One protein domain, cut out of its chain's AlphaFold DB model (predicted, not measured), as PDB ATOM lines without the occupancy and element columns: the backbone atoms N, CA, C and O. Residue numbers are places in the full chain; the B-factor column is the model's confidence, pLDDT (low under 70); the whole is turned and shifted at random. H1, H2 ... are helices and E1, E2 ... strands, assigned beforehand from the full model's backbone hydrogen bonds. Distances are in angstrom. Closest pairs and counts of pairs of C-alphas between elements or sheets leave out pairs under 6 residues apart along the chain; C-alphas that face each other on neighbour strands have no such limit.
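Overview. This is residues 2 to 86 of the 349 residues of an uncharacterized protein of Novosphingobium sp. PASSN1 (UniProt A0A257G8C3). A small three-stranded sheet, E1 E2 E3, lies between a long loop, residues 24 to 43, and a narrow V of two helices, H1 and H2. H1 runs from the end of E3 away from the sheet, and H2 folds back. The printed part has 85 residues, with E1, E2, E3, H1 and H2 in chain order; the sheet's order is E1 - E2 - E3, all antiparallel, and the class is mixed. The whole is loose, with a radius of gyration of the C-alphas of 15.7 A, and flat, spanning 42 by 34 by 15 A.

Along the chain. E1, residues 9 to 13, begins at C-alpha 9 (149.791, 208.692, 182.288) and is 13.6 A long. E2, residues 18 to 23, measures 16.6 A, and E3, residues 44 to 47, 10.1 A. H1, residues 48 to 65, is 25.9 A long. H2, residues 71 to 85, is 21.4 A long and ends at C-alpha 85 (172.269, 202.760, 167.607).

Arrangement. E1, E2 and E3 form a meander, each strand the antiparallel neighbour of the one before. In the hairpin E1 and E2, N 10 and O 22 are 2.8 A apart, within hydrogen-bond range. In the hairpin E2 and E3, N 21 and O 44 are also within range at 2.8 A. H1 only grazes the sheet, with its residues 48 to 52; the C-alphas of Ala 18 and Arg 48, the closest of E2 and H1, are 4.5 A apart. H1, with residues 59 to 63 alone, and H2, with residues 73 to 77 alone, only just touch, with 3 pairs of C-alphas within 8 A, the closest being those of Leu 63 and Ala 74 at 6.8 A. This helical hairpin runs opposite ways at a shallow tilt of 33 degrees, only just short of steep. H2 is not on the sheet. In H1 and H2 every O i to N i+4 pair is within hydrogen-bond range.

Size, cuts and confidence. The C-alphas of Pro 29 and Glu 86, the two farthest apart, are 48.4 A apart. The printed part has no cut, and the link from E2 to E3 is long, with 20 residues. The pLDDT is under 70 at residues 2 to 4 and residue 68.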
ATOM      1  N   ARG A   2     142.075 189.150 178.128       47.06
ATOM      2  CA  ARG A   2     142.628 190.043 179.152       47.06
ATOM      3  C   ARG A   2     143.031 191.314 178.413       47.06
ATOM      4  O   ARG A   2     144.005 191.290 177.671       47.06
ATOM      5  N   GLY A   3     142.197 192.346 178.502       59.03
ATOM      6  CA  GLY A   3     142.577 193.684 178.059       59.03
ATOM      7  C   GLY A   3     143.467 194.320 179.120       59.03
ATOM      8  O   GLY A   3     143.280 194.054 180.308       59.03
ATOM      9  N   TYR A   4     144.430 195.128 178.693       63.78
ATOM     10  CA  TYR A   4     145.151 196.028 179.582       63.78
ATOM     11  C   TYR A   4     144.459 197.386 179.510       63.78
ATOM     12  O   TYR A   4     144.122 197.852 178.424       63.78
ATOM     13  N   ALA A   5     144.211 197.984 180.666       72.25
ATOM     14  CA  ALA A   5     143.835 199.381 180.780       72.25
ATOM     15  C   ALA A   5     144.965 200.069 181.540       72.25
ATOM     16  O   ALA A   5     145.471 199.508 182.514       72.25
ATOM     17  N   PHE A   6     145.335 201.264 181.105       74.69
ATOM     18  CA  PHE A   6     146.240 202.151 181.824       74.69
ATOM     19  C   PHE A   6     145.456 203.409 182.198       74.69
ATOM     20  O   PHE A   6     144.554 203.796 181.442       74.69
ATOM     21  N   PRO A   7     145.737 204.037 183.351       80.38
ATOM     22  CA  PRO A   7     145.216 205.371 183.584       80.38
ATOM     23  C   PRO A   7     145.831 206.314 182.537       80.38
ATOM     24  O   PRO A   7     146.827 205.966 181.900       80.38
ATOM     25  N   PRO A   8     145.270 207.511 182.336       82.75
ATOM     26  CA  PRO A   8     145.997 208.571 181.652       82.75
ATOM     27  C   PRO A   8     147.314 208.817 182.402       82.75
ATOM     28  O   PRO A   8     147.285 209.241 183.558       82.75
ATOM     29  N   ILE A   9     148.439 208.479 181.767       88.12
ATOM     30  CA  ILE A   9     149.791 208.692 182.288       88.12
ATOM     31  C   ILE A   9     150.435 209.785 181.440       88.12
ATOM     32  O   ILE A   9     150.450 209.691 180.214       88.12
ATOM     33  N   ALA A  10     150.977 210.801 182.097       89.75
ATOM     34  CA  ALA A  10     151.891 211.759 181.505       89.75
ATOM     35  C   ALA A  10     153.321 211.371 181.889       89.75
ATOM     36  O   ALA A  10     153.608 211.147 183.065       89.75
ATOM     37  N   LEU A  11     154.201 211.295 180.893       90.56
ATOM     38  CA  LEU A  11     155.636 211.092 181.061       90.56
ATOM     39  C   LEU A  11     156.360 212.279 180.436       90.56
ATOM     40  O   LEU A  11     156.010 212.699 179.336       90.56
ATOM     41  N   TRP A  12     157.368 212.808 181.117       90.06
ATOM     42  CA  TRP A  12     158.224 213.859 180.569       90.06
ATOM     43  C   TRP A  12     159.648 213.745 181.105       90.06
ATOM     44  O   TRP A  12     159.914 213.059 182.099       90.06
ATOM     45  N   SER A  13     160.587 214.406 180.426       90.00
ATOM     46  CA  SER A  13     161.982 214.436 180.861       90.00
ATOM     47  C   SER A  13     162.092 215.057 182.255       90.00
ATOM     48  O   SER A  13     161.553 216.127 182.524       90.00
ATOM     49  N   ALA A  14     162.822 214.394 183.151       90.88
ATOM     50  CA  ALA A  14     163.265 214.978 184.416       90.88
ATOM     51  C   ALA A  14     164.795 215.130 184.451       90.88
ATOM     52  O   ALA A  14     165.407 215.180 185.527       90.88
ATOM     53  N   GLY A  15     165.407 215.228 183.267       89.00
ATOM     54  CA  GLY A  15     166.845 215.285 183.037       89.00
ATOM     55  C   GLY A  15     167.417 213.983 182.465       89.00
ATOM     56  O   GLY A  15     166.702 213.099 181.991       89.00
ATOM     57  N   GLU A  16     168.744 213.865 182.517       87.62
ATOM     58  CA  GLU A  16     169.507 212.792 181.856       87.62
ATOM     59  C   GLU A  16     169.175 211.385 182.378       87.62
ATOM     60  O   GLU A  16     169.088 210.446 181.599       87.62
ATOM     61  N   GLN A  17     168.972 211.224 183.688       90.75
ATOM     62  CA  GLN A  17     168.834 209.905 184.333       90.75
ATOM     63  C   GLN A  17     167.407 209.601 184.803       90.75
ATOM     64  O   GLN A  17     167.146 208.522 185.342       90.75
ATOM     65  N   ALA A  18     166.484 210.548 184.628       92.62
ATOM     66  CA  ALA A  18     165.156 210.476 185.214       92.62
ATOM     67  C   ALA A  18     164.049 210.836 184.225       92.62
ATOM     68  O   ALA A  18     164.197 211.734 183.395       92.62
ATOM     69  N   ILE A  19     162.920 210.154 184.390       93.00
ATOM     70  CA  ILE A  19     161.634 210.504 183.795       93.00
ATOM     71  C   ILE A  19     160.688 210.847 184.940       93.00
ATOM     72  O   ILE A  19     160.633 210.135 185.945       93.00
ATOM     73  N   ALA A  20     159.964 211.950 184.797       91.69
ATOM     74  CA  ALA A  20     158.857 212.266 185.678       91.69
ATOM     75  C   ALA A  20     157.586 211.623 185.124       91.69
ATOM     76  O   ALA A  20     157.331 211.671 183.921       91.69
ATOM     77  N   ALA A  21     156.809 211.020 186.016       91.69
ATOM     78  CA  ALA A  21     155.550 210.380 185.694       91.69
ATOM     79  C   ALA A  21     154.432 210.918 186.580       91.69
ATOM     80  O   ALA A  21     154.591 211.066 187.795       91.69
ATOM     81  N   ASP A  22     153.278 211.154 185.974       90.94
ATOM     82  CA  ASP A  22     152.068 211.533 186.683       90.94
ATOM     83  C   ASP A  22     150.843 210.841 186.080       90.94
ATOM     84  O   ASP A  22     150.792 210.572 184.883       90.94
ATOM     85  N   TRP A  23     149.864 210.511 186.914       90.38
ATOM     86  CA  TRP A  23     148.618 209.888 186.502       90.38
ATOM     87  C   TRP A  23     147.455 210.319 187.389       90.38
ATOM     88  O   TRP A  23     147.579 210.484 188.604       90.38
ATOM     89  N   ALA A  24     146.287 210.465 186.770       83.88
ATOM     90  CA  ALA A  24     145.063 210.804 187.481       83.88
ATOM     91  C   ALA A  24     144.477 209.580 188.201       83.88
ATOM     92  O   ALA A  24     144.544 208.446 187.709       83.88
ATOM     93  N   ALA A  25     143.828 209.816 189.343       79.81
ATOM     94  CA  ALA A  25     142.984 208.802 189.952       79.81
ATOM     95  C   ALA A  25     141.806 208.519 189.013       79.81
ATOM     96  O   ALA A  25     141.009 209.401 188.697       79.81
ATOM     97  N   PHE A  26     141.668 207.272 188.575       78.00
ATOM     98  CA  PHE A  26     140.478 206.868 187.845       78.00
ATOM     99  C   PHE A  26     139.375 206.512 188.832       78.00
ATOM    100  O   PHE A  26     139.439 205.493 189.520       78.00
ATOM    101  N   SER A  27     138.350 207.355 188.878       74.25
ATOM    102  CA  SER A  27     137.148 207.124 189.669       74.25
ATOM    103  C   SER A  27     135.934 207.191 188.754       74.25
ATOM    104  O   SER A  27     135.412 208.267 188.472       74.25
ATOM    105  N   ASN A  28     135.472 206.031 188.290       78.62
ATOM    106  CA  ASN A  28     134.200 205.909 187.589       78.62
ATOM    107  C   ASN A  28     133.307 204.913 188.348       78.62
ATOM    108  O   ASN A  28     133.629 203.724 188.360       78.62
ATOM    109  N   PRO A  29     132.182 205.357 188.943       79.75
ATOM    110  CA  PRO A  29     131.310 204.495 189.745       79.75
ATOM    111  C   PRO A  29     130.628 203.384 188.929       79.75
ATOM    112  O   PRO A  29     130.085 202.447 189.507       79.75
ATOM    113  N   PHE A  30     130.655 203.476 187.597       84.75
ATOM    114  CA  PHE A  30     130.105 202.479 186.680       84.75
ATOM    115  C   PHE A  30     131.177 201.561 186.070       84.75
ATOM    116  O   PHE A  30     130.837 200.648 185.319       84.75
ATOM    117  N   SER A  31     132.461 201.794 186.361       81.31
ATOM    118  CA  SER A  31     133.560 200.959 185.872       81.31
ATOM    119  C   SER A  31     133.933 199.886 186.891       81.31
ATOM    120  O   SER A  31     133.997 200.143 188.090       81.31
ATOM    121  N   THR A  32     134.241 198.683 186.408       79.75
ATOM    122  CA  THR A  32     134.835 197.605 187.218       79.75
ATOM    123  C   THR A  32     136.366 197.658 187.238       79.75
ATOM    124  O   THR A  32     137.002 196.797 187.843       79.75
ATOM    125  N   VAL A  33     136.968 198.643 186.563       77.56
ATOM    126  CA  VAL A  33     138.421 198.825 186.486       77.56
ATOM    127  C   VAL A  33     138.901 199.654 187.672       77.56
ATOM    128  O   VAL A  33     138.462 200.786 187.862       77.56
ATOM    129  N   SER A  34     139.849 199.105 188.426       75.50
ATOM    130  CA  SER A  34     140.606 199.811 189.460       75.50
ATOM    131  C   SER A  34     142.095 199.732 189.142       75.50
ATOM    132  O   SER A  34     142.598 198.647 188.842       75.50
ATOM    133  N   PHE A  35     142.809 200.851 189.244       80.81
ATOM    134  CA  PHE A  35     144.265 200.861 189.108       80.81
ATOM    135  C   PHE A  35     144.939 200.571 190.447       80.81
ATOM    136  O   PHE A  35     144.452 200.974 191.499       80.81
ATOM    137  N   LEU A  36     146.057 199.842 190.398       80.12
ATOM    138  CA  LEU A  36     146.798 199.420 191.590       80.12
ATOM    139  C   LEU A  36     147.526 200.585 192.270       80.12
ATOM    140  O   LEU A  36     147.672 200.589 193.489       80.12
ATOM    141  N   ALA A  37     147.989 201.557 191.483       81.56
ATOM    142  CA  ALA A  37     148.701 202.721 191.986       81.56
ATOM    143  C   ALA A  37     147.713 203.869 192.267       81.56
ATOM    144  O   ALA A  37     146.986 204.272 191.353       81.56
ATOM    145  N   PRO A  38     147.674 204.424 193.494       84.06
ATOM    146  CA  PRO A  38     146.938 205.656 193.754       84.06
ATOM    147  C   PRO A  38     147.578 206.821 192.989       84.06
ATOM    148  O   PRO A  38     148.757 206.760 192.638       84.06
ATOM    149  N   GLN A  39     146.813 207.887 192.742       86.31
ATOM    150  CA  GLN A  39     147.374 209.131 192.211       86.31
ATOM    151  C   GLN A  39     148.462 209.643 193.163       86.31
ATOM    152  O   GLN A  39     148.211 209.729 194.371       86.31
ATOM    153  N   PRO A  40     149.659 209.979 192.662       86.38
ATOM    154  CA  PRO A  40     150.722 210.454 193.522       86.38
ATOM    155  C   PRO A  40     150.432 211.902 193.940       86.38
ATOM    156  O   PRO A  40     149.743 212.638 193.230       86.38
ATOM    157  N   ASN A  41     150.940 212.337 195.095       82.38
ATOM    158  CA  ASN A  41     150.776 213.728 195.543       82.38
ATOM    159  C   ASN A  41     151.624 214.703 194.706       82.38
ATOM    160  O   ASN A  41     151.218 215.840 194.492       82.38
ATOM    161  N   GLU A  42     152.762 214.228 194.198       83.88
ATOM    162  CA  GLU A  42     153.701 214.939 193.326       83.88
ATOM    163  C   GLU A  42     154.148 214.001 192.193       83.88
ATOM    164  O   GLU A  42     154.095 212.781 192.383       83.88
ATOM    165  N   PRO A  43     154.610 214.516 191.039       88.25
ATOM    166  CA  PRO A  43     155.147 213.679 189.969       88.25
ATOM    167  C   PRO A  43     156.242 212.726 190.463       88.25
ATOM    168  O   PRO A  43     157.222 213.140 191.091       88.25
ATOM    169  N   VAL A  44     156.085 211.440 190.158       89.31
ATOM    170  CA  VAL A  44     157.015 210.391 190.581       89.31
ATOM    171  C   VAL A  44     158.247 210.416 189.691       89.31
ATOM    172  O   VAL A  44     158.146 210.477 188.471       89.31
ATOM    173  N   GLN A  45     159.421 210.354 190.310       89.88
ATOM    174  CA  GLN A  45     160.699 210.290 189.610       89.88
ATOM    175  C   GLN A  45     161.079 208.825 189.392       89.88
ATOM    176  O   GLN A  45     161.235 208.071 190.352       89.88
ATOM    177  N   LEU A  46     161.231 208.426 188.135       92.31
ATOM    178  CA  LEU A  46     161.572 207.068 187.727       92.31
ATOM    179  C   LEU A  46     162.949 207.046 187.062       92.31
ATOM    180  O   LEU A  46     163.364 208.028 186.444       92.31
ATOM    181  N   LYS A  47     163.661 205.916 187.165       94.00
ATOM    182  CA  LYS A  47     164.914 205.709 186.423       94.00
ATOM    183  C   LYS A  47     164.601 205.692 184.933       94.00
ATOM    184  O   LYS A  47     163.832 204.837 184.505       94.00
ATOM    185  N   ARG A  48     165.231 206.579 184.160       93.00
ATOM    186  CA  ARG A  48     165.006 206.684 182.710       93.00
ATOM    187  C   ARG A  48     165.189 205.341 182.007       93.00
ATOM    188  O   ARG A  48     164.249 204.879 181.380       93.00
ATOM    189  N   ALA A  49     166.339 204.694 182.207       93.31
ATOM    190  CA  ALA A  49     166.642 203.410 181.576       93.31
ATOM    191  C   ALA A  49     165.567 202.348 181.858       93.31
ATOM    192  O   ALA A  49     165.115 201.687 180.942       93.31
ATOM    193  N   GLY A  50     165.078 202.252 183.101       95.00
ATOM    194  CA  GLY A  50     164.033 201.279 183.437       95.00
ATOM    195  C   GLY A  50     162.691 201.572 182.761       95.00
ATOM    196  O   GLY A  50     162.007 200.650 182.346       95.00
ATOM    197  N   VAL A  51     162.323 202.848 182.614       94.06
ATOM    198  CA  VAL A  51     161.109 203.231 181.875       94.06
ATOM    199  C   VAL A  51     161.271 202.956 180.379       94.06
ATOM    200  O   VAL A  51     160.329 202.492 179.748       94.06
ATOM    201  N   GLU A  52     162.441 203.244 179.811       93.38
ATOM    202  CA  GLU A  52     162.749 202.966 178.404       93.38
ATOM    203  C   GLU A  52     162.713 201.455 178.116       93.38
ATOM    204  O   GLU A  52     162.057 201.049 177.157       93.38
ATOM    205  N   ASP A  53     163.306 200.634 178.988       95.31
ATOM    206  CA  ASP A  53     163.266 199.167 178.915       95.31
ATOM    207  C   ASP A  53     161.817 198.640 179.009       95.31
ATOM    208  O   ASP A  53     161.372 197.887 178.146       95.31
ATOM    209  N   ASP A  54     161.034 199.096 179.998       94.44
ATOM    210  CA  ASP A  54     159.636 198.670 180.180       94.44
ATOM    211  C   ASP A  54     158.743 199.050 178.976       94.44
ATOM    212  O   ASP A  54     157.811 198.321 178.615       94.44
ATOM    213  N   LEU A  55     158.998 200.206 178.348       92.81
ATOM    214  CA  LEU A  55     158.284 200.644 177.143       92.81
ATOM    215  C   LEU A  55     158.686 199.824 175.913       92.81
ATOM    216  O   LEU A  55     157.809 199.467 175.120       92.81
ATOM    217  N   ALA A  56     159.973 199.504 175.763       94.25
ATOM    218  CA  ALA A  56     160.467 198.635 174.700       94.25
ATOM    219  C   ALA A  56     159.836 197.236 174.798       94.25
ATOM    220  O   ALA A  56     159.197 196.781 173.846       94.25
ATOM    221  N   ASP A  57     159.884 196.619 175.983       94.69
ATOM    222  CA  ASP A  57     159.290 195.307 176.266       94.69
ATOM    223  C   ASP A  57     157.787 195.272 175.941       94.69
ATOM    224  O   ASP A  57     157.256 194.289 175.401       94.69
ATOM    225  N   LEU A  58     157.069 196.359 176.252       92.38
ATOM    226  CA  LEU A  58     155.653 196.499 175.920       92.38
ATOM    227  C   LEU A  58     155.425 196.489 174.402       92.38
ATOM    228  O   LEU A  58     154.530 195.780 173.928       92.38
ATOM    229  N   ILE A  59     156.201 197.269 173.647       92.62
ATOM    230  CA  ILE A  59     156.084 197.367 172.185       92.62
ATOM    231  C   ILE A  59     156.397 196.016 171.539       92.62
ATOM    232  O   ILE A  59     155.604 195.527 170.728       92.62
ATOM    233  N   GLU A  60     157.488 195.373 171.949       93.19
ATOM    234  CA  GLU A  60     157.899 194.060 171.449       93.19
ATOM    235  C   GLU A  60     156.829 192.998 171.723       93.19
ATOM    236  O   GLU A  60     156.384 192.305 170.804       93.19
ATOM    237  N   THR A  61     156.285 192.960 172.943       92.56
ATOM    238  CA  THR A  61     155.184 192.052 173.303       92.56
ATOM    239  C   THR A  61     153.946 192.265 172.419       92.56
ATOM    240  O   THR A  61     153.234 191.312 172.076       92.56
ATOM    241  N   VAL A  62     153.628 193.513 172.057       91.12
ATOM    242  CA  VAL A  62     152.502 193.825 171.162       91.12
ATOM    243  C   VAL A  62     152.794 193.364 169.732       91.12
ATOM    244  O   VAL A  62     151.918 192.766 169.095       91.12
ATOM    245  N   LEU A  63     154.007 193.590 169.226       92.06
ATOM    246  CA  LEU A  63     154.430 193.142 167.898       92.06
ATOM    247  C   LEU A  63     154.393 191.614 167.773       92.06
ATOM    248  O   LEU A  63     153.835 191.093 166.801       92.06
ATOM    249  N   GLU A  64     154.870 190.891 168.786       91.00
ATOM    250  CA  GLU A  64     154.805 189.427 168.850       91.00
ATOM    251  C   GLU A  64     153.357 188.920 168.824       91.00
ATOM    252  O   GLU A  64     152.990 188.066 168.011       91.00
ATOM    253  N   ARG A  65     152.493 189.482 169.681       89.81
ATOM    254  CA  ARG A  65     151.081 189.075 169.786       89.81
ATOM    255  C   ARG A  65     150.282 189.363 168.527       89.81
ATOM    256  O   ARG A  65     149.360 188.616 168.207       89.81
ATOM    257  N   THR A  66     150.604 190.450 167.838       89.31
ATOM    258  CA  THR A  66     149.973 190.798 166.561       89.31
ATOM    259  C   THR A  66     150.607 190.064 165.382       89.31
ATOM    260  O   THR A  66     150.124 190.210 164.262       89.31
ATOM    261  N   SER A  67     151.655 189.259 165.614       84.19
ATOM    262  CA  SER A  67     152.425 188.571 164.571       84.19
ATOM    263  C   SER A  67     152.900 189.530 163.472       84.19
ATOM    264  O   SER A  67     152.868 189.194 162.290       84.19
ATOM    265  N   GLY A  68     153.257 190.762 163.851       69.31
ATOM    266  CA  GLY A  68     153.664 191.809 162.910       69.31
ATOM    267  C   GLY A  68     152.550 192.331 161.993       69.31
ATOM    268  O   GLY A  68     152.833 193.073 161.057       69.31
ATOM    269  N   ALA A  69     151.276 191.990 162.234       77.12
ATOM    270  CA  ALA A  69     150.160 192.456 161.404       77.12
ATOM    271  C   ALA A  69     149.999 193.991 161.414       77.12
ATOM    272  O   ALA A  69     149.425 194.562 160.486       77.12
ATOM    273  N   SER A  70     150.528 194.666 162.439       84.00
ATOM    274  CA  SER A  70     150.623 196.125 162.486       84.00
ATOM    275  C   SER A  70     151.928 196.601 161.847       84.00
ATOM    276  O   SER A  70     152.891 196.918 162.545       84.00
ATOM    277  N   LYS A  71     151.957 196.669 160.511       87.19
ATOM    278  CA  LYS A  71     153.138 197.135 159.766       87.19
ATOM    279  C   LYS A  71     153.612 198.521 160.229       87.19
ATOM    280  O   LYS A  71     154.794 198.712 160.458       87.19
ATOM    281  N   ASN A  72     152.684 199.450 160.465       90.31
ATOM    282  CA  ASN A  72     153.026 200.807 160.904       90.31
ATOM    283  C   ASN A  72     153.765 200.832 162.253       90.31
ATOM    284  O   ASN A  72     154.659 201.649 162.433       90.31
ATOM    285  N   LEU A  73     153.394 199.956 163.200       91.00
ATOM    286  CA  LEU A  73     154.080 199.867 164.492       91.00
ATOM    287  C   LEU A  73     155.467 199.238 164.335       91.00
ATOM    288  O   LEU A  73     156.411 199.720 164.948       91.00
ATOM    289  N   ALA A  74     155.582 198.192 163.514       92.94
ATOM    290  CA  ALA A  74     156.858 197.532 163.250       92.94
ATOM    291  C   ALA A  74     157.856 198.497 162.590       92.94
ATOM    292  O   ALA A  74     158.956 198.666 163.105       92.94
ATOM    293  N   ASP A  75     157.434 199.193 161.529       93.06
ATOM    294  CA  ASP A  75     158.259 200.174 160.816       93.06
ATOM    295  C   ASP A  75     158.657 201.344 161.746       93.06
ATOM    296  O   ASP A  75     159.787 201.827 161.713       93.06
ATOM    297  N   ALA A  76     157.747 201.807 162.615       92.69
ATOM    298  CA  ALA A  76     158.058 202.854 163.589       92.69
ATOM    299  C   ALA A  76     159.069 202.389 164.650       92.69
ATOM    300  O   ALA A  76     159.987 203.138 164.974       92.69
ATOM    301  N   TRP A  77     158.919 201.167 165.164       94.44
ATOM    302  CA  TRP A  77     159.828 200.602 166.161       94.44
ATOM    303  C   TRP A  77     161.224 200.320 165.595       94.44
ATOM    304  O   TRP A  77     162.224 200.585 166.262       94.44
ATOM    305  N   GLU A  78     161.305 199.850 164.347       94.25
ATOM    306  CA  GLU A  78     162.576 199.668 163.642       94.25
ATOM    307  C   GLU A  78     163.340 200.993 163.542       94.25
ATOM    308  O   GLU A  78     164.512 201.038 163.908       94.25
ATOM    309  N   ARG A  79     162.663 202.088 163.160       93.88
ATOM    310  CA  ARG A  79     163.276 203.428 163.133       93.88
ATOM    311  C   ARG A  79     163.826 203.836 164.494       93.88
ATOM    312  O   ARG A  79     164.991 204.194 164.572       93.88
ATOM    313  N   VAL A  80     163.037 203.708 165.565       94.44
ATOM    314  CA  VAL A  80     163.497 204.021 166.933       94.44
ATOM    315  C   VAL A  80     164.736 203.210 167.309       94.44
ATOM    316  O   VAL A  80     165.707 203.760 167.826       94.44
ATOM    317  N   THR A  81     164.735 201.912 167.009       94.81
ATOM    318  CA  THR A  81     165.863 201.022 167.316       94.81
ATOM    319  C   THR A  81     167.120 201.407 166.531       94.81
ATOM    320  O   THR A  81     168.219 201.399 167.090       94.81
ATOM    321  N   MET A  82     166.969 201.784 165.258       94.50
ATOM    322  CA  MET A  82     168.066 202.303 164.439       94.50
ATOM    323  C   MET A  82     168.619 203.604 165.025       94.50
ATOM    324  O   MET A  82     169.818 203.662 165.304       94.50
ATOM    325  N   SER A  83     167.757 204.580 165.335       94.75
ATOM    326  CA  SER A  83     168.174 205.862 165.912       94.75
ATOM    327  C   SER A  83     168.919 205.689 167.237       94.75
ATOM    328  O   SER A  83     169.875 206.404 167.502       94.75
ATOM    329  N   ILE A  84     168.539 204.717 168.078       92.06
ATOM    330  CA  ILE A  84     169.248 204.418 169.340       92.06
ATOM    331  C   ILE A  84     170.698 203.968 169.090       92.06
ATOM    332  O   ILE A  84     171.578 204.233 169.918       92.06
ATOM    333  N   SER A  85     170.949 203.284 167.972       92.31
ATOM    334  CA  SER A  85     172.269 202.760 167.607       92.31
ATOM    335  C   SER A  85     173.186 203.783 166.924       92.31
ATOM    336  O   SER A  85     174.404 203.585 166.906       92.31
ATOM    337  N   GLU A  86     172.633 204.892 166.426       94.62
ATOM    338  CA  GLU A  86     173.365 205.975 165.765       94.62
ATOM    339  C   GLU A  86     173.504 207.183 166.705       94.62
ATOM    340  O   GLU A  86     172.523 207.816 167.073       94.62
TER     341      GLU A  86